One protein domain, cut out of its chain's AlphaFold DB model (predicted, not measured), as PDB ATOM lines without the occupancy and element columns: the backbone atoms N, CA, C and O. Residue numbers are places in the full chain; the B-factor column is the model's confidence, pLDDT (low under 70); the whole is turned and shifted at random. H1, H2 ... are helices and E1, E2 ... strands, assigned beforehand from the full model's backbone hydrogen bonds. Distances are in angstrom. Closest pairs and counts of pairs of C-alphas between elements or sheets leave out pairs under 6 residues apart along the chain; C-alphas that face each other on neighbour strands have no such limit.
ATOM      1  N   ALA A  12       6.344 -16.471 -32.174       98.00
ATOM      2  CA  ALA A  12       7.780 -16.551 -32.442       98.00
ATOM      3  C   ALA A  12       8.621 -16.461 -31.154       98.00
ATOM      4  O   ALA A  12       9.547 -17.251 -30.978       98.00
ATOM      5  N   GLU A  13       8.274 -15.550 -30.235       98.00
ATOM      6  CA  GLU A  13       8.914 -15.471 -28.913       98.00
ATOM      7  C   GLU A  13       8.685 -16.763 -28.116       98.00
ATOM      8  O   GLU A  13       9.641 -17.304 -27.562       98.00
ATOM      9  N   VAL A  14       7.457 -17.299 -28.115       98.31
ATOM     10  CA  VAL A  14       7.130 -18.575 -27.452       98.31
ATOM     11  C   VAL A  14       7.975 -19.717 -28.019       98.31
ATOM     12  O   VAL A  14       8.609 -20.443 -27.255       98.31
ATOM     13  N   SER A  15       8.051 -19.856 -29.346       97.75
ATOM     14  CA  SER A  15       8.862 -20.892 -29.999       97.75
ATOM     15  C   SER A  15      10.349 -20.787 -29.630       97.75
ATOM     16  O   SER A  15      10.971 -21.790 -29.272       97.75
ATOM     17  N   ALA A  16      10.909 -19.573 -29.634       97.50
ATOM     18  CA  ALA A  16      12.303 -19.340 -29.263       97.50
ATOM     19  C   ALA A  16      12.581 -19.646 -27.781       97.50
ATOM     20  O   ALA A  16      13.615 -20.231 -27.453       97.50
ATOM     21  N   ILE A  17      11.654 -19.284 -26.886       97.81
ATOM     22  CA  ILE A  17      11.742 -19.612 -25.458       97.81
ATOM     23  C   ILE A  17      11.715 -21.132 -25.275       97.81
ATOM     24  O   ILE A  17      12.628 -21.674 -24.653       97.81
ATOM     25  N   ARG A  18      10.738 -21.836 -25.864       96.81
ATOM     26  CA  ARG A  18      10.624 -23.304 -25.769       96.81
ATOM     27  C   ARG A  18      11.891 -24.017 -26.235       96.81
ATOM     28  O   ARG A  18      12.414 -24.845 -25.497       96.81
ATOM     29  N   ALA A  19      12.454 -23.619 -27.377       95.94
ATOM     30  CA  ALA A  19      13.684 -24.215 -27.901       95.94
ATOM     31  C   ALA A  19      14.881 -24.099 -26.935       95.94
ATOM     32  O   ALA A  19      15.773 -24.950 -26.940       95.94
ATOM     33  N   ARG A  20      14.919 -23.051 -26.102       95.62
ATOM     34  CA  ARG A  20      15.928 -22.888 -25.044       95.62
ATOM     35  C   ARG A  20      15.575 -23.674 -23.783       95.62
ATOM     36  O   ARG A  20      16.472 -24.249 -23.175       95.62
ATOM     37  N   LEU A  21      14.295 -23.735 -23.410       95.12
ATOM     38  CA  LEU A  21      13.825 -24.554 -22.285       95.12
ATOM     39  C   LEU A  21      14.145 -26.041 -22.501       95.12
ATOM     40  O   LEU A  21      14.593 -26.704 -21.567       95.12
ATOM     41  N   ASP A  22      14.017 -26.541 -23.731       92.12
ATOM     42  CA  ASP A  22      14.337 -27.932 -24.086       92.12
ATOM     43  C   ASP A  22      15.821 -28.279 -23.869       92.12
ATOM     44  O   ASP A  22      16.169 -29.431 -23.608       92.12
ATOM     45  N   GLN A  23      16.705 -27.277 -23.911       92.12
ATOM     46  CA  GLN A  23      18.143 -27.419 -23.655       92.12
ATOM     47  C   GLN A  23      18.513 -27.226 -22.177       92.12
ATOM     48  O   GLN A  23      19.633 -27.538 -21.774       92.12
ATOM     49  N   ALA A  24      17.601 -26.694 -21.358       86.25
ATOM     50  CA  ALA A  24      17.920 -26.219 -20.016       86.25
ATOM     51  C   ALA A  24      17.993 -27.318 -18.947       86.25
ATOM     52  O   ALA A  24      18.489 -27.048 -17.851       86.25
ATOM     53  N   GLY A  25      17.526 -28.530 -19.267       85.25
ATOM     54  CA  GLY A  25      17.524 -29.679 -18.364       85.25
ATOM     55  C   GLY A  25      16.445 -29.567 -17.288       85.25
ATOM     56  O   GLY A  25      16.634 -28.936 -16.248       85.25
ATOM     57  N   TRP A  26      15.304 -30.208 -17.528       92.12
ATOM     58  CA  TRP A  26      14.215 -30.280 -16.559       92.12
ATOM     59  C   TRP A  26      14.591 -31.157 -15.354       92.12
ATOM     60  O   TRP A  26      15.069 -32.278 -15.516       92.12
ATOM     61  N   VAL A  27      14.327 -30.667 -14.143       91.38
ATOM     62  CA  VAL A  27      14.535 -31.391 -12.880       91.38
ATOM     63  C   VAL A  27      13.218 -31.578 -12.134       91.38
ATOM     64  O   VAL A  27      12.248 -30.859 -12.366       91.38
ATOM     65  N   SER A  28      13.167 -32.549 -11.221       88.12
ATOM     66  CA  SER A  28      11.968 -32.796 -10.413       88.12
ATOM     67  C   SER A  28      11.647 -31.598  -9.517       88.12
ATOM     68  O   SER A  28      12.449 -31.203  -8.668       88.12
ATOM     69  N   GLY A  29      10.437 -31.051  -9.641       80.94
ATOM     70  CA  GLY A  29       9.986 -29.914  -8.840       80.94
ATOM     71  C   GLY A  29       9.799 -30.226  -7.350       80.94
ATOM     72  O   GLY A  29       9.740 -29.300  -6.538       80.94
ATOM     73  N   LEU A  30       9.796 -31.505  -6.958       74.06
ATOM     74  CA  LEU A  30       9.841 -31.917  -5.549       74.06
ATOM     75  C   LEU A  30      11.114 -31.422  -4.845       74.06
ATOM     76  O   LEU A  30      11.069 -31.096  -3.665       74.06
ATOM     77  N   GLN A  31      12.230 -31.305  -5.570       61.72
ATOM     78  CA  GLN A  31      13.521 -30.885  -5.008       61.72
ATOM     79  C   GLN A  31      13.634 -29.366  -4.795       61.72
ATOM     80  O   GLN A  31      14.556 -28.901  -4.135       61.72
ATOM     81  N   THR A  32      12.700 -28.591  -5.350       56.72
ATOM     82  CA  THR A  32      12.750 -27.114  -5.402       56.72
ATOM     83  C   THR A  32      11.719 -26.439  -4.496       56.72
ATOM     84  O   THR A  32      11.664 -25.214  -4.404       56.72
ATOM     85  N   SER A  33      10.871 -27.232  -3.838       55.12
ATOM     86  CA  SER A  33       9.704 -26.747  -3.107       55.12
ATOM     87  C   SER A  33       9.989 -26.698  -1.600       55.12
ATOM     88  O   SER A  33      10.564 -27.629  -1.041       55.12
ATOM     89  N   GLY A  34       9.585 -25.613  -0.926       57.06
ATOM     90  CA  GLY A  34       9.648 -25.520   0.538       57.06
ATOM     91  C   GLY A  34       8.804 -26.606   1.222       57.06
ATOM     92  O   GLY A  34       7.891 -27.159   0.611       57.06
ATOM     93  N   ALA A  35       9.081 -26.903   2.497       49.53
ATOM     94  CA  ALA A  35       8.551 -28.071   3.221       49.53
ATOM     95  C   ALA A  35       7.012 -28.247   3.187       49.53
ATOM     96  O   ALA A  35       6.533 -29.372   3.287       49.53
ATOM     97  N   GLN A  36       6.233 -27.173   3.008       52.31
ATOM     98  CA  GLN A  36       4.767 -27.238   2.883       52.31
ATOM     99  C   GLN A  36       4.263 -27.705   1.503       52.31
ATOM    100  O   GLN A  36       3.157 -28.224   1.409       52.31
ATOM    101  N   ALA A  37       5.058 -27.569   0.437       52.94
ATOM    102  CA  ALA A  37       4.653 -27.882  -0.939       52.94
ATOM    103  C   ALA A  37       5.067 -29.294  -1.408       52.94
ATOM    104  O   ALA A  37       4.671 -29.725  -2.491       52.94
ATOM    105  N   ALA A  38       5.829 -30.037  -0.596       53.88
ATOM    106  CA  ALA A  38       6.377 -31.343  -0.969       53.88
ATOM    107  C   ALA A  38       5.319 -32.456  -1.126       53.88
ATOM    108  O   ALA A  38       5.550 -33.407  -1.866       53.88
ATOM    109  N   ASN A  39       4.147 -32.333  -0.491       53.94
ATOM    110  CA  ASN A  39       3.120 -33.386  -0.511       53.94
ATOM    111  C   ASN A  39       2.052 -33.220  -1.607       53.94
ATOM    112  O   ASN A  39       1.224 -34.110  -1.770       53.94
ATOM    113  N   CYS A  40       2.066 -32.118  -2.368       65.81
ATOM    114  CA  CYS A  40       0.985 -31.783  -3.309       65.81
ATOM    115  C   CYS A  40       1.462 -31.495  -4.739       65.81
ATOM    116  O   CYS A  40       0.679 -30.993  -5.542       65.81
ATOM    117  N   LYS A  41       2.730 -31.752  -5.080       80.06
ATOM    118  CA  LYS A  41       3.302 -31.298  -6.354       80.06
ATOM    119  C   LYS A  41       4.088 -32.394  -7.059       80.06
ATOM    120  O   LYS A  41       5.105 -32.865  -6.561       80.06
ATOM    121  N   ARG A  42       3.648 -32.745  -8.267       89.00
ATOM    122  CA  ARG A  42       4.368 -33.607  -9.208       89.00
ATOM    123  C   ARG A  42       4.534 -32.853 -10.517       89.00
ATOM    124  O   ARG A  42       3.657 -32.898 -11.370       89.00
ATOM    125  N   ASN A  43       5.645 -32.147 -10.669       92.12
ATOM    126  CA  ASN A  43       5.965 -31.431 -11.898       92.12
ATOM    127  C   ASN A  43       7.477 -31.421 -12.145       92.12
ATOM    128  O   ASN A  43       8.265 -31.885 -11.316       92.12
ATOM    129  N   LEU A  44       7.863 -30.876 -13.289       93.50
ATOM    130  CA  LEU A  44       9.239 -30.550 -13.613       93.50
ATOM    131  C   LEU A  44       9.459 -29.041 -13.505       93.50
ATOM    132  O   LEU A  44       8.539 -28.254 -13.729       93.50
ATOM    133  N   GLN A  45      10.683 -28.640 -13.181       94.12
ATOM    134  CA  GLN A  45      11.117 -27.247 -13.195       94.12
ATOM    135  C   GLN A  45      12.496 -27.116 -13.828       94.12
ATOM    136  O   GLN A  45      13.273 -28.067 -13.836       94.12
ATOM    137  N   ILE A  46      12.823 -25.929 -14.327       94.00
ATOM    138  CA  ILE A  46      14.216 -25.596 -14.629       94.00
ATOM    139  C   ILE A  46      14.945 -25.246 -13.336       94.00
ATOM    140  O   ILE A  46      14.424 -24.503 -12.501       94.00
ATOM    141  N   SER A  47      16.166 -25.769 -13.190       90.94
ATOM    142  CA  SER A  47      17.040 -25.402 -12.077       90.94
ATOM    143  C   SER A  47      17.338 -23.907 -12.096       90.94
ATOM    144  O   SER A  47      17.642 -23.324 -13.135       90.94
ATOM    145  N   VAL A  48      17.311 -23.292 -10.920       90.12
ATOM    146  CA  VAL A  48      17.624 -21.869 -10.741       90.12
ATOM    147  C   VAL A  48      19.085 -21.554 -11.076       90.12
ATOM    148  O   VAL A  48      19.393 -20.425 -11.445       90.12
ATOM    149  N   ASP A  49      19.948 -22.571 -11.007       90.56
ATOM    150  CA  ASP A  49      21.368 -22.512 -11.364       90.56
ATOM    151  C   ASP A  49      21.608 -22.759 -12.865       90.56
ATOM    152  O   ASP A  49      22.746 -22.723 -13.333       90.56
ATOM    153  N   SER A  50      20.551 -23.035 -13.638       93.31
ATOM    154  CA  SER A  50      20.661 -23.205 -15.085       93.31
ATOM    155  C   SER A  50      21.160 -21.907 -15.727       93.31
ATOM    156  O   SER A  50      20.609 -20.837 -15.440       93.31
ATOM    157  N   PRO A  51      22.128 -21.966 -16.662       93.31
ATOM    158  CA  PRO A  51      22.617 -20.770 -17.350       93.31
ATOM    159  C   PRO A  51      21.512 -20.059 -18.150       93.31
ATOM    160  O   PRO A  51      21.623 -18.867 -18.425       93.31
ATOM    161  N   PHE A  52      20.425 -20.763 -18.486       94.44
ATOM    162  CA  PHE A  52      19.284 -20.205 -19.210       94.44
ATOM    163  C   PHE A  52      18.272 -19.494 -18.303       94.44
ATOM    164  O   PHE A  52      17.521 -18.646 -18.787       94.44
ATOM    165  N   PHE A  53      18.239 -19.813 -17.001       95.44
ATOM    166  CA  PHE A  53      17.175 -19.371 -16.097       95.44
ATOM    167  C   PHE A  53      17.062 -17.843 -16.057       95.44
ATOM    168  O   PHE A  53      15.996 -17.294 -16.327       95.44
ATOM    169  N   GLY A  54      18.160 -17.141 -15.767       95.44
ATOM    170  CA  GLY A  54      18.133 -15.686 -15.591       95.44
ATOM    171  C   GLY A  54      17.794 -14.909 -16.865       95.44
ATOM    172  O   GLY A  54      17.122 -13.882 -16.800       95.44
ATOM    173  N   GLU A  55      18.238 -15.389 -18.029       95.88
ATOM    174  CA  GLU A  55      17.936 -14.750 -19.313       95.88
ATOM    175  C   GLU A  55      16.464 -14.931 -19.697       95.88
ATOM    176  O   GLU A  55      15.785 -13.946 -19.980       95.88
ATOM    177  N   LEU A  56      15.954 -16.164 -19.635       97.50
ATOM    178  CA  LEU A  56      14.559 -16.459 -19.959       97.50
ATOM    179  C   LEU A  56      13.599 -15.772 -18.984       97.50
ATOM    180  O   LEU A  56      12.598 -15.196 -19.395       97.50
ATOM    181  N   SER A  57      13.924 -15.788 -17.691       97.19
ATOM    182  CA  SER A  57      13.128 -15.145 -16.644       97.19
ATOM    183  C   SER A  57      12.986 -13.639 -16.896       97.19
ATOM    184  O   SER A  57      11.879 -13.101 -16.870       97.19
ATOM    185  N   ARG A  58      14.089 -12.966 -17.255       97.06
ATOM    186  CA  ARG A  58      14.081 -11.550 -17.648       97.06
ATOM    187  C   ARG A  58      13.274 -11.301 -18.918       97.06
ATOM    188  O   ARG A  58      12.493 -10.362 -18.935       97.06
ATOM    189  N   GLN A  59      13.393 -12.157 -19.933       97.94
ATOM    190  CA  GLN A  59      12.611 -12.024 -21.165       97.94
ATOM    191  C   GLN A  59      11.094 -12.042 -20.898       97.94
ATOM    192  O   GLN A  59      10.365 -11.220 -21.452       97.94
ATOM    193  N   ILE A  60      10.618 -12.934 -20.022       98.31
ATOM    194  CA  ILE A  60       9.203 -12.980 -19.614       98.31
ATOM    195  C   ILE A  60       8.811 -11.716 -18.836       98.31
ATOM    196  O   ILE A  60       7.774 -11.118 -19.122       98.31
ATOM    197  N   SER A  61       9.641 -11.284 -17.881       98.00
ATOM    198  CA  SER A  61       9.392 -10.058 -17.113       98.00
ATOM    199  C   SER A  61       9.310  -8.822 -18.008       98.00
ATOM    200  O   SER A  61       8.382  -8.029 -17.866       98.00
ATOM    201  N   ASP A  62      10.228  -8.675 -18.963       98.12
ATOM    202  CA  ASP A  62      10.250  -7.553 -19.902       98.12
ATOM    203  C   ASP A  62       8.997  -7.555 -20.791       98.12
ATOM    204  O   ASP A  62       8.401  -6.500 -21.021       98.12
ATOM    205  N   ALA A  63       8.545  -8.734 -21.239       98.31
ATOM    206  CA  ALA A  63       7.313  -8.889 -22.011       98.31
ATOM    207  C   ALA A  63       6.057  -8.471 -21.222       98.31
ATOM    208  O   ALA A  63       5.188  -7.779 -21.755       98.31
ATOM    209  N   LEU A  64       5.983  -8.824 -19.937       98.38
ATOM    210  CA  LEU A  64       4.900  -8.390 -19.051       98.38
ATOM    211  C   LEU A  64       4.939  -6.874 -18.819       98.38
ATOM    212  O   LEU A  64       3.924  -6.194 -18.970       98.38
ATOM    213  N   LEU A  65       6.114  -6.324 -18.502       98.00
ATOM    214  CA  LEU A  65       6.286  -4.902 -18.189       98.00
ATOM    215  C   LEU A  65       6.063  -3.980 -19.395       98.00
ATOM    216  O   LEU A  65       5.673  -2.829 -19.207       98.00
ATOM    217  N   ARG A  66       6.252  -4.466 -20.629       97.38
ATOM    218  CA  ARG A  66       5.893  -3.712 -21.842       97.38
ATOM    219  C   ARG A  66       4.406  -3.790 -22.202       97.38
ATOM    220  O   ARG A  66       3.980  -3.047 -23.083       97.38
ATOM    221  N   HIS A  67       3.619  -4.674 -21.579       98.25
ATOM    222  CA  HIS A  67       2.217  -4.893 -21.942       98.25
ATOM    223  C   HIS A  67       1.271  -3.934 -21.184       98.25
ATOM    224  O   HIS A  67       1.091  -4.086 -19.971       98.25
ATOM    225  N   PRO A  68       0.585  -2.984 -21.857       97.50
ATOM    226  CA  PRO A  68      -0.174  -1.928 -21.174       97.50
ATOM    227  C   PRO A  68      -1.278  -2.442 -20.243       97.50
ATOM    228  O   PRO A  68      -1.427  -1.937 -19.132       97.50
ATOM    229  N   LEU A  69      -2.020  -3.478 -20.658       97.62
ATOM    230  CA  LEU A  69      -3.078  -4.071 -19.831       97.62
ATOM    231  C   LEU A  69      -2.521  -4.719 -18.556       97.62
ATOM    232  O   LEU A  69      -3.141  -4.613 -17.504       97.62
ATOM    233  N   PHE A  70      -1.343  -5.350 -18.633       98.00
ATOM    234  CA  PHE A  70      -0.721  -5.973 -17.467       98.00
ATOM    235  C   PHE A  70      -0.278  -4.898 -16.476       98.00
ATOM    236  O   PHE A  70      -0.612  -4.971 -15.298       98.00
ATOM    237  N   VAL A  71       0.407  -3.859 -16.964       98.00
ATOM    238  CA  VAL A  71       0.867  -2.745 -16.124       98.00
ATOM    239  C   VAL A  71      -0.307  -2.041 -15.448       98.00
ATOM    240  O   VAL A  71      -0.240  -1.771 -14.251       98.00
ATOM    241  N   ALA A  72      -1.394  -1.784 -16.180       97.44
ATOM    242  CA  ALA A  72      -2.581  -1.133 -15.633       97.44
ATOM    243  C   ALA A  72      -3.308  -1.995 -14.586       97.44
ATOM    244  O   ALA A  72      -3.807  -1.455 -13.601       97.44
ATOM    245  N   ALA A  73      -3.367  -3.315 -14.786       96.88
ATOM    246  CA  ALA A  73      -4.066  -4.223 -13.882       96.88
ATOM    247  C   ALA A  73      -3.249  -4.584 -12.630       96.88
ATOM    248  O   ALA A  73      -3.804  -4.640 -11.535       96.88
ATOM    249  N   ALA A  74      -1.945  -4.836 -12.785       96.94
ATOM    250  CA  ALA A  74      -1.083  -5.333 -11.712       96.94
ATOM    251  C   ALA A  74      -0.311  -4.228 -10.973       96.94
ATOM    252  O   ALA A  74       0.136  -4.462  -9.852       96.94
ATOM    253  N   LEU A  75      -0.135  -3.047 -11.585       97.44
ATOM    254  CA  LEU A  75       0.636  -1.917 -11.042       97.44
ATOM    255  C   LEU A  75       1.981  -2.366 -10.424       97.44
ATOM    256  O   LEU A  75       2.239  -2.129  -9.238       97.44
ATOM    257  N   PRO A  76       2.837  -3.063 -11.198       96.81
ATOM    258  CA  PRO A  76       3.948  -3.823 -10.646       96.81
ATOM    259  C   PRO A  76       4.989  -2.906  -9.999       96.81
ATOM    260  O   PRO A  76       5.660  -2.124 -10.669       96.81
ATOM    261  N   LYS A  77       5.168  -3.045  -8.681       96.81
ATOM    262  CA  LYS A  77       6.298  -2.444  -7.953       96.81
ATOM    263  C   LYS A  77       7.559  -3.305  -8.043       96.81
ATOM    264  O   LYS A  77       8.663  -2.774  -8.076       96.81
ATOM    265  N   HIS A  78       7.388  -4.626  -8.032       96.50
ATOM    266  CA  HIS A  78       8.461  -5.616  -8.107       96.50
ATOM    267  C   HIS A  78       7.929  -6.872  -8.794       96.50
ATOM    268  O   HIS A  78       6.851  -7.342  -8.436       96.50
ATOM    269  N   VAL A  79       8.678  -7.425  -9.749       96.88
ATOM    270  CA  VAL A  79       8.353  -8.696 -10.412       96.88
ATOM    271  C   VAL A  79       9.379  -9.725  -9.964       96.88
ATOM    272  O   VAL A  79      10.563  -9.590 -10.264       96.88
ATOM    273  N   LEU A  80       8.933 -10.734  -9.213       97.19
ATOM    274  CA  LEU A  80       9.795 -11.860  -8.856       97.19
ATOM    275  C   LEU A  80      10.206 -12.603 -10.133       97.19
ATOM    276  O   LEU A  80       9.356 -12.772 -11.007       97.19
ATOM    277  N   PRO A  81      11.457 -13.086 -10.241       96.44
ATOM    278  CA  PRO A  81      11.924 -13.826 -11.407       96.44
ATOM    279  C   PRO A  81      10.976 -14.979 -11.768       96.44
ATOM    280  O   PRO A  81      10.841 -15.907 -10.959       96.44
ATOM    281  N   PRO A  82      10.331 -14.949 -12.954       97.25
ATOM    282  CA  PRO A  82       9.470 -16.030 -13.408       97.25
ATOM    283  C   PRO A  82      10.153 -17.395 -13.322       97.25
ATOM    284  O   PRO A  82      11.305 -17.559 -13.736       97.25
ATOM    285  N   MET A  83       9.415 -18.361 -12.777       95.56
ATOM    286  CA  MET A  83       9.793 -19.770 -12.712       95.56
ATOM    287  C   MET A  83       9.246 -20.519 -13.920       95.56
ATOM    288  O   MET A  83       8.131 -20.253 -14.362       95.56
ATOM    289  N   PHE A  84       9.997 -21.508 -14.402       96.88
ATOM    290  CA  PHE A  84       9.581 -22.360 -15.514       96.88
ATOM    291  C   PHE A  84       9.189 -23.731 -14.985       96.88
ATOM    292  O   PHE A  84      10.015 -24.432 -14.400       96.88
ATOM    293  N   ASN A  85       7.927 -24.093 -15.204       95.69
ATOM    294  CA  ASN A  85       7.332 -25.344 -14.757       95.69
ATOM    295  C   ASN A  85       6.821 -26.120 -15.973       95.69
ATOM    296  O   ASN A  85       6.250 -25.522 -16.880       95.69
ATOM    297  N   CYS A  86       6.972 -27.439 -15.958       95.25
ATOM    298  CA  CYS A  86       6.403 -28.334 -16.958       95.25
ATOM    299  C   CYS A  86       5.581 -29.426 -16.266       95.25
ATOM    300  O   CYS A  86       6.011 -30.022 -15.274       95.25
ATOM    301  N   TYR A  87       4.383 -29.668 -16.789       94.62
ATOM    302  CA  TYR A  87       3.449 -30.677 -16.305       94.62
ATOM    303  C   TYR A  87       3.175 -31.642 -17.453       94.62
ATOM    304  O   TYR A  87       2.744 -31.234 -18.525       94.62
ATOM    305  N   HIS A  88       3.452 -32.923 -17.239       91.19
ATOM    306  CA  HIS A  88       3.204 -33.976 -18.220       91.19
ATOM    307  C   HIS A  88       2.849 -35.278 -17.493       91.19
ATOM    308  O   HIS A  88       3.096 -35.403 -16.292       91.19
ATOM    309  N   ALA A  89       2.283 -36.257 -18.209       89.75
ATOM    310  CA  ALA A  89       1.975 -37.596 -17.685       89.75
ATOM    311  C   ALA A  89       1.218 -37.585 -16.333       89.75
ATOM    312  O   ALA A  89       1.565 -38.298 -15.387       89.75
ATOM    313  N   GLY A  90       0.194 -36.729 -16.226       89.69
ATOM    314  CA  GLY A  90      -0.595 -36.544 -15.005       89.69
ATOM    315  C   GLY A  90       0.131 -35.767 -13.901       89.69
ATOM    316  O   GLY A  90      -0.178 -35.940 -12.721       89.69
ATOM    317  N   GLY A  91       1.160 -34.990 -14.234       91.88
ATOM    318  CA  GLY A  91       1.748 -34.021 -13.318       91.88
ATOM    319  C   GLY A  91       0.705 -33.014 -12.830       91.88
ATOM    320  O   GLY A  91      -0.206 -32.657 -13.569       91.88
ATOM    321  N   TYR A  92       0.827 -32.567 -11.585       90.94
ATOM    322  CA  TYR A  92      -0.130 -31.658 -10.958       90.94
ATOM    323  C   TYR A  92       0.544 -30.773  -9.913       90.94
ATOM    324  O   TYR A  92       1.635 -31.072  -9.415       90.94
ATOM    325  N   TYR A  93      -0.137 -29.690  -9.556       90.00
ATOM    326  CA  TYR A  93       0.113 -28.947  -8.333       90.00
ATOM    327  C   TYR A  93      -1.237 -28.766  -7.638       90.00
ATOM    328  O   TYR A  93      -2.103 -28.065  -8.145       90.00
ATOM    329  N   GLY A  94      -1.443 -29.500  -6.546       88.62
ATOM    330  CA  GLY A  94      -2.714 -29.546  -5.831       88.62
ATOM    331  C   GLY A  94      -3.086 -28.199  -5.222       88.62
ATOM    332  O   GLY A  94      -2.256 -27.293  -5.151       88.62
ATOM    333  N   ASN A  95      -4.332 -28.091  -4.760       88.94
ATOM    334  CA  ASN A  95      -4.863 -26.862  -4.174       88.94
ATOM    335  C   ASN A  95      -3.974 -26.376  -3.012       88.94
ATOM    336  O   ASN A  95      -3.612 -27.152  -2.121       88.94
ATOM    337  N   HIS A  96      -3.578 -25.106  -3.063       89.44
ATOM    338  CA  HIS A  96      -2.691 -24.473  -2.096       89.44
ATOM    339  C   HIS A  96      -2.865 -22.955  -2.108       89.44
ATOM    340  O   HIS A  96      -3.436 -22.377  -3.028       89.44
ATOM    341  N   ILE A  97      -2.319 -22.315  -1.074       90.38
ATOM    342  CA  ILE A  97      -2.195 -20.862  -0.985       90.38
ATOM    343  C   ILE A  97      -0.707 -20.524  -1.091       90.38
ATOM    344  O   ILE A  97       0.117 -21.123  -0.393       90.38
ATOM    345  N   ASP A  98      -0.369 -19.571  -1.956       91.00
ATOM    346  CA  ASP A  98       0.995 -19.065  -2.096       91.00
ATOM    347  C   ASP A  98       1.476 -18.363  -0.815       91.00
ATOM    348  O   ASP A  98       0.711 -17.741  -0.073       91.00
ATOM    349  N   ASN A  99       2.785 -18.419  -0.558       91.62
ATOM    350  CA  ASN A  99       3.385 -17.693   0.560       91.62
ATOM    351  C   ASN A  99       3.243 -16.182   0.364       91.62
ATOM    352  O   ASN A  99       3.782 -15.652  -0.601       91.62
ATOM    353  N   ALA A 100       2.654 -15.496   1.349       94.62
ATOM    354  CA  ALA A 100       2.409 -14.050   1.311       94.62
ATOM    355  C   ALA A 100       3.677 -13.187   1.149       94.62
ATOM    356  O   ALA A 100       3.599 -12.037   0.711       94.62
ATOM    357  N   ILE A 101       4.842 -13.715   1.542       96.12
ATOM    358  CA  ILE A 101       6.152 -13.083   1.377       96.12
ATOM    359  C   ILE A 101       7.089 -14.088   0.711       96.12
ATOM    360  O   ILE A 101       7.269 -15.199   1.213       96.12
ATOM    361  N   GLN A 102       7.748 -13.670  -0.365       95.19
ATOM    362  CA  GLN A 102       8.804 -14.435  -1.024       95.19
ATOM    363  C   GLN A 102      10.094 -13.620  -1.099       95.19
ATOM    364  O   GLN A 102      10.074 -12.391  -1.052       95.19
ATOM    365  N   THR A 103      11.229 -14.306  -1.198       94.94
ATOM    366  CA  THR A 103      12.535 -13.664  -1.367       94.94
ATOM    367  C   THR A 103      12.914 -13.682  -2.840       94.94
ATOM    368  O   THR A 103      12.998 -14.747  -3.454       94.94
ATOM    369  N   ASP A 104      13.169 -12.507  -3.401       95.25
ATOM    370  CA  ASP A 104      13.765 -12.366  -4.719       95.25
ATOM    371  C   ASP A 104      15.174 -12.967  -4.704       95.25
ATOM    372  O   ASP A 104      16.026 -12.589  -3.902       95.25
ATOM    373  N   ARG A 105      15.424 -13.934  -5.584       91.88
ATOM    374  CA  ARG A 105      16.674 -14.708  -5.574       91.88
ATOM    375  C   ARG A 105      17.892 -13.949  -6.085       91.88
ATOM    376  O   ARG A 105      19.005 -14.355  -5.777       91.88
ATOM    377  N   PHE A 106      17.700 -12.902  -6.887       92.25
ATOM    378  CA  PHE A 106      18.814 -12.142  -7.452       92.25
ATOM    379  C   PHE A 106      19.212 -10.989  -6.532       92.25
ATOM    380  O   PHE A 106      20.396 -10.714  -6.370       92.25
ATOM    381  N   SER A 107      18.233 -10.338  -5.905       94.56
ATOM    382  CA  SER A 107      18.455  -9.192  -5.014       94.56
ATOM    383  C   SER A 107      18.460  -9.544  -3.522       94.56
ATOM    384  O   SER A 107      18.914  -8.743  -2.709       94.56
ATOM    385  N   GLY A 108      17.931 -10.707  -3.131       95.62
ATOM    386  CA  GLY A 108      17.728 -11.092  -1.728       95.62
ATOM    387  C   GLY A 108      16.591 -10.335  -1.032       95.62
ATOM    388  O   GLY A 108      16.371 -10.507   0.170       95.62
ATOM    389  N   GLN A 109      15.861  -9.485  -1.754       96.62
ATOM    390  CA  GLN A 109      14.799  -8.660  -1.196       96.62
ATOM    391  C   GLN A 109      13.573  -9.506  -0.839       96.62
ATOM    392  O   GLN A 109      13.119 -10.329  -1.630       96.62
ATOM    393  N   LYS A 110      12.977  -9.260   0.331       97.44
ATOM    394  CA  LYS A 110      11.655  -9.805   0.667       97.44
ATOM    395  C   LYS A 110      10.562  -8.981  -0.010       97.44
ATOM    396  O   LYS A 110      10.506  -7.763   0.162       97.44
ATOM    397  N   VAL A 111       9.684  -9.655  -0.739       97.19
ATOM    398  CA  VAL A 111       8.625  -9.075  -1.564       97.19
ATOM    399  C   VAL A 111       7.290  -9.675  -1.140       97.19
ATOM    400  O   VAL A 111       7.180 -10.885  -0.948       97.19
ATOM    401  N   ARG A 112       6.273  -8.826  -0.979       98.06
ATOM    402  CA  ARG A 112       4.896  -9.261  -0.735       98.06
ATOM    403  C   ARG A 112       4.267  -9.727  -2.044       98.06
ATOM    404  O   ARG A 112       4.376  -9.029  -3.048       98.06
ATOM    405  N   THR A 113       3.632 -10.892  -2.039       96.62
ATOM    406  CA  THR A 113       3.017 -11.485  -3.233       96.62
ATOM    407  C   THR A 113       1.570 -11.023  -3.367       96.62
ATOM    408  O   THR A 113       0.654 -11.657  -2.849       96.62
ATOM    409  N   ASP A 114       1.376  -9.888  -4.033       97.12
ATOM    410  CA  ASP A 114       0.046  -9.292  -4.216       97.12
ATOM    411  C   ASP A 114      -0.752  -9.945  -5.350       97.12
ATOM    412  O   ASP A 114      -1.972 -10.064  -5.267       97.12
ATOM    413  N   VAL A 115      -0.057 -10.355  -6.414       96.06
ATOM    414  CA  VAL A 115      -0.641 -10.942  -7.622       96.06
ATOM    415  C   VAL A 115       0.249 -12.089  -8.088       96.06
ATOM    416  O   VAL A 115       1.464 -11.920  -8.211       96.06
ATOM    417  N   SER A 116      -0.362 -13.238  -8.380       96.25
ATOM    418  CA  SER A 116       0.285 -14.352  -9.083       96.25
ATOM    419  C   SER A 116      -0.010 -14.254 -10.582       96.25
ATOM    420  O   SER A 116      -1.062 -13.770 -11.002       96.25
ATOM    421  N   THR A 117       0.934 -14.674 -11.423       97.06
ATOM    422  CA  THR A 117       0.805 -14.601 -12.885       97.06
ATOM    423  C   THR A 117       1.359 -15.868 -13.517       97.06
ATOM    424  O   THR A 117       2.479 -16.281 -13.218       97.06
ATOM    425  N   THR A 118       0.585 -16.460 -14.423       97.31
ATOM    426  CA  THR A 118       1.003 -17.594 -15.249       97.31
ATOM    427  C   THR A 118       1.063 -17.145 -16.699       97.31
ATOM    428  O   THR A 118       0.070 -16.678 -17.249       97.31
ATOM    429  N   VAL A 119       2.235 -17.283 -17.318       97.81
ATOM    430  CA  VAL A 119       2.414 -17.091 -18.761       97.81
ATOM    431  C   VAL A 119       2.461 -18.472 -19.398       97.81
ATOM    432  O   VAL A 119       3.374 -19.251 -19.126       97.81
ATOM    433  N   PHE A 120       1.455 -18.788 -20.211       97.25
ATOM    434  CA  PHE A 120       1.367 -20.070 -20.901       97.25
ATOM    435  C   PHE A 120       2.353 -20.101 -22.072       97.25
ATOM    436  O   PHE A 120       2.433 -19.160 -22.860       97.25
ATOM    437  N   LEU A 121       3.127 -21.184 -22.151       97.62
ATOM    438  CA  LEU A 121       4.129 -21.418 -23.199       97.62
ATOM    439  C   LEU A 121       3.782 -22.624 -24.083       97.62
ATOM    440  O   LEU A 121       4.556 -22.959 -24.972       97.62
ATOM    441  N   SER A 122       2.637 -23.253 -23.841       96.75
ATOM    442  CA  SER A 122       2.051 -24.293 -24.685       96.75
ATOM    443  C   SER A 122       0.643 -23.857 -25.056       96.75
ATOM    444  O   SER A 122      -0.039 -23.239 -24.234       96.75
ATOM    445  N   GLU A 123       0.221 -24.173 -26.274       94.69
ATOM    446  CA  GLU A 123      -1.163 -23.977 -26.692       94.69
ATOM    447  C   GLU A 123      -2.085 -24.938 -25.925       94.69
ATOM    448  O   GLU A 123      -1.660 -26.057 -25.611       94.69
ATOM    449  N   PRO A 124      -3.330 -24.538 -25.615       91.62
ATOM    450  CA  PRO A 124      -4.271 -25.398 -24.900       91.62
ATOM    451  C   PRO A 124      -4.570 -26.697 -25.659       91.62
ATOM    452  O   PRO A 124      -4.781 -27.730 -25.036       91.62
ATOM    453  N   GLU A 125      -4.498 -26.697 -26.993       93.88
ATOM    454  CA  GLU A 125      -4.706 -27.896 -27.809       93.88
ATOM    455  C   GLU A 125      -3.514 -28.874 -27.780       93.88
ATOM    456  O   GLU A 125      -3.628 -29.998 -28.271       93.88
ATOM    457  N   GLU A 126      -2.362 -28.478 -27.221       94.25
ATOM    458  CA  GLU A 126      -1.182 -29.348 -27.089       94.25
ATOM    459  C   GLU A 126      -1.272 -30.312 -25.892       94.25
ATOM    460  O   GLU A 126      -0.423 -31.198 -25.759       94.25
ATOM    461  N   TYR A 127      -2.258 -30.153 -25.002       94.31
ATOM    462  CA  TYR A 127      -2.379 -30.970 -23.796       94.31
ATOM    463  C   TYR A 127      -3.833 -31.226 -23.384       94.31
ATOM    464  O   TYR A 127      -4.741 -30.468 -23.693       94.31
ATOM    465  N   GLU A 128      -4.051 -32.318 -22.651       92.31
ATOM    466  CA  GLU A 128      -5.334 -32.640 -22.023       92.31
ATOM    467  C   GLU A 128      -5.224 -32.438 -20.504       92.31
ATOM    468  O   GLU A 128      -4.272 -32.907 -19.869       92.31
ATOM    469  N   GLY A 129      -6.198 -31.743 -19.912       92.38
ATOM    470  CA  GLY A 129      -6.181 -31.368 -18.495       92.38
ATOM    471  C   GLY A 129      -5.254 -30.182 -18.221       92.38
ATOM    472  O   GLY A 129      -5.162 -29.268 -19.027       92.38
ATOM    473  N   GLY A 130      -4.576 -30.161 -17.069       91.62
ATOM    474  CA  GLY A 130      -3.619 -29.090 -16.738       91.62
ATOM    475  C   GLY A 130      -4.249 -27.710 -16.507       91.62
ATOM    476  O   GLY A 130      -3.552 -26.700 -16.583       91.62
ATOM    477  N   GLU A 131      -5.552 -27.662 -16.229       91.94
ATOM    478  CA  GLU A 131      -6.289 -26.426 -15.979       91.94
ATOM    479  C   GLU A 131      -5.759 -25.711 -14.728       91.94
ATOM    480  O   GLU A 131      -5.543 -26.318 -13.674       91.94
ATOM    481  N   LEU A 132      -5.570 -24.393 -14.835       92.12
ATOM    482  CA  LEU A 132      -5.331 -23.543 -13.674       92.12
ATOM    483  C   LEU A 132      -6.678 -23.201 -13.045       92.12
ATOM    484  O   LEU A 132      -7.457 -22.447 -13.627       92.12
ATOM    485  N   ILE A 133      -6.914 -23.734 -11.851       92.31
ATOM    486  CA  ILE A 133      -8.123 -23.491 -11.069       92.31
ATOM    487  C   ILE A 133      -7.757 -22.612  -9.869       92.31
ATOM    488  O   ILE A 133      -6.909 -22.981  -9.058       92.31
ATOM    489  N   ALA A 134      -8.396 -21.450  -9.762       91.44
ATOM    490  CA  ALA A 134      -8.248 -20.502  -8.667       91.44
ATOM    491  C   ALA A 134      -9.561 -20.393  -7.884       91.44
ATOM    492  O   ALA A 134     -10.595 -20.009  -8.429       91.44
ATOM    493  N   GLU A 135      -9.516 -20.693  -6.592       90.94
ATOM    494  CA  GLU A 135     -10.668 -20.615  -5.694       90.94
ATOM    495  C   GLU A 135     -10.537 -19.390  -4.782       90.94
ATOM    496  O   GLU A 135      -9.500 -19.170  -4.154       90.94
ATOM    497  N   ASP A 136     -11.592 -18.581  -4.702       90.81
ATOM    498  CA  ASP A 136     -11.691 -17.466  -3.763       90.81
ATOM    499  C   ASP A 136     -13.070 -17.432  -3.084       90.81
ATOM    500  O   ASP A 136     -13.932 -18.286  -3.305       90.81
ATOM    501  N   SER A 137     -13.305 -16.444  -2.215       91.06
ATOM    502  CA  SER A 137     -14.592 -16.306  -1.520       91.06
ATOM    503  C   SER A 137     -15.781 -16.040  -2.453       91.06
ATOM    504  O   SER A 137     -16.920 -16.072  -1.995       91.06
ATOM    505  N   TYR A 138     -15.537 -15.745  -3.733       89.19
ATOM    506  CA  TYR A 138     -16.554 -15.482  -4.751       89.19
ATOM    507  C   TYR A 138     -16.759 -16.663  -5.711       89.19
ATOM    508  O   TYR A 138     -17.561 -16.551  -6.637       89.19
ATOM    509  N   GLY A 139     -16.085 -17.795  -5.484       88.31
ATOM    510  CA  GLY A 139     -16.277 -19.033  -6.231       88.31
ATOM    511  C   GLY A 139     -14.985 -19.589  -6.820       88.31
ATOM    512  O   GLY A 139     -13.883 -19.308  -6.354       88.31
ATOM    513  N   CYS A 140     -15.151 -20.418  -7.845       85.75
ATOM    514  CA  CYS A 140     -14.069 -21.090  -8.546       85.75
ATOM    515  C   CYS A 140     -13.912 -20.483  -9.946       85.75
ATOM    516  O   CYS A 140     -14.891 -20.352 -10.683       85.75
ATOM    517  N   HIS A 141     -12.686 -20.096 -10.289       85.56
ATOM    518  CA  HIS A 141     -12.314 -19.430 -11.535       85.56
ATOM    519  C   HIS A 141     -11.287 -20.301 -12.256       85.56
ATOM    520  O   HIS A 141     -10.314 -20.731 -11.646       85.56
ATOM    521  N   GLY A 142     -11.467 -20.544 -13.549       77.88
ATOM    522  CA  GLY A 142     -10.515 -21.308 -14.352       77.88
ATOM    523  C   GLY A 142     -10.387 -20.737 -15.753       77.88
ATOM    524  O   GLY A 142     -11.225 -19.935 -16.179       77.88
ATOM    525  N   ASN A 143      -9.342 -21.149 -16.469       63.72
ATOM    526  CA  ASN A 143      -9.316 -20.929 -17.910       63.72
ATOM    527  C   ASN A 143     -10.491 -21.706 -18.529       63.72
ATOM    528  O   ASN A 143     -10.651 -22.882 -18.201       63.72
TER     529      ASN A 143
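What this domain is: This is residues 12 to 143 of the 145 residues of the protein "Fe2+-dependent dioxygenase" of Zoogloeaceae bacteirum Par-f-2 (UniProt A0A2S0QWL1). Two long stretches without named elements, residues 75 to 100 and 113 to 132, run through the middle of a rounded body, with three small two-stranded sheets set apart from one another round them. Helices H1 and H3 lie side by side, running opposite ways, along one side of the body, and the short H4 makes a corner with the end of H3. The printed part has 132 residues, with four named helices and six named strands in the order H1 E1 H2 E2 H3 H4 E3 E4 E5 E6; each sheet, E1 - E2, E3 - E4 and E5 - E6, is antiparallel. The class is mixed, helices and strands, with under half of the residues in named elements. The whole is compact, with a radius of gyration of the C-alphas of 15.2 A and spans of 36 by 36 by 32 A.

Where its parts are: H1, residues 12 to 21, begins at C-alpha 12 (7.780, -16.551, -32.442) and is 14.3 A long. E1 is residues 26 to 28, H2 residues 29 to 32 and E2 residues 44 to 46. H3, residues 53 to 65, is 18.2 A long and begins at C-alpha 53 (17.175, -19.371, -16.097). H4, residues 68 to 74, is 10.1 A long. E3 is residues 101 to 103 and E4 residues 110 to 112. E5, residues 133 to 136, is 10.1 A long, and E6, residues 139 to 142, is 10.2 A long and ends at C-alpha 142 (-10.515, -21.308, -14.352).

How they stand to each other: H1 and H3 are close but not clearly touching, at a shallow tilt of 24 degrees, opposite ways; their closest C-alphas, of Ile 17 and Leu 56, are 6.9 A apart. E1 and E2 are antiparallel neighbours, with N 27 and O 45 2.8 A apart. The closest C-alphas of H2 and E2, of Gly 29 and Leu 44, are 4.9 A apart. Residues 44 to 45 of E2 also pair antiparallel with residues 85 to 86, and residues 41 to 42 with residues 92 to 93. H3 and H4 only just touch, with 3 pairs of C-alphas within 8 A, only at the corner, about perpendicular at 78 degrees; H3 does so with residues 64 to 65 alone, and the closest C-alphas, of Leu 65 and Val 71, are 6.2 A apart. E3 and E4 form a hairpin, with N 102 and O 111 2.9 A apart. E5 and E6 form another, with N 134 and O 141 2.8 A apart; H3 is apart from both hairpins. In H1, H3 and H4 every O i to N i+4 pair is within hydrogen-bond range; H2 is too short for such a pair.

The domain as a whole: The two C-alphas farthest apart, of Pro 51 and Tyr 138, are 41.5 A apart. The printed part has no cut. The links H2 to E2, H4 to E3 and E4 to E5 are long, with 11, 26 and 20 residues. The mean pLDDT of the printed part is 90.7, and residues 31 to 40 and residue 143 are under 70.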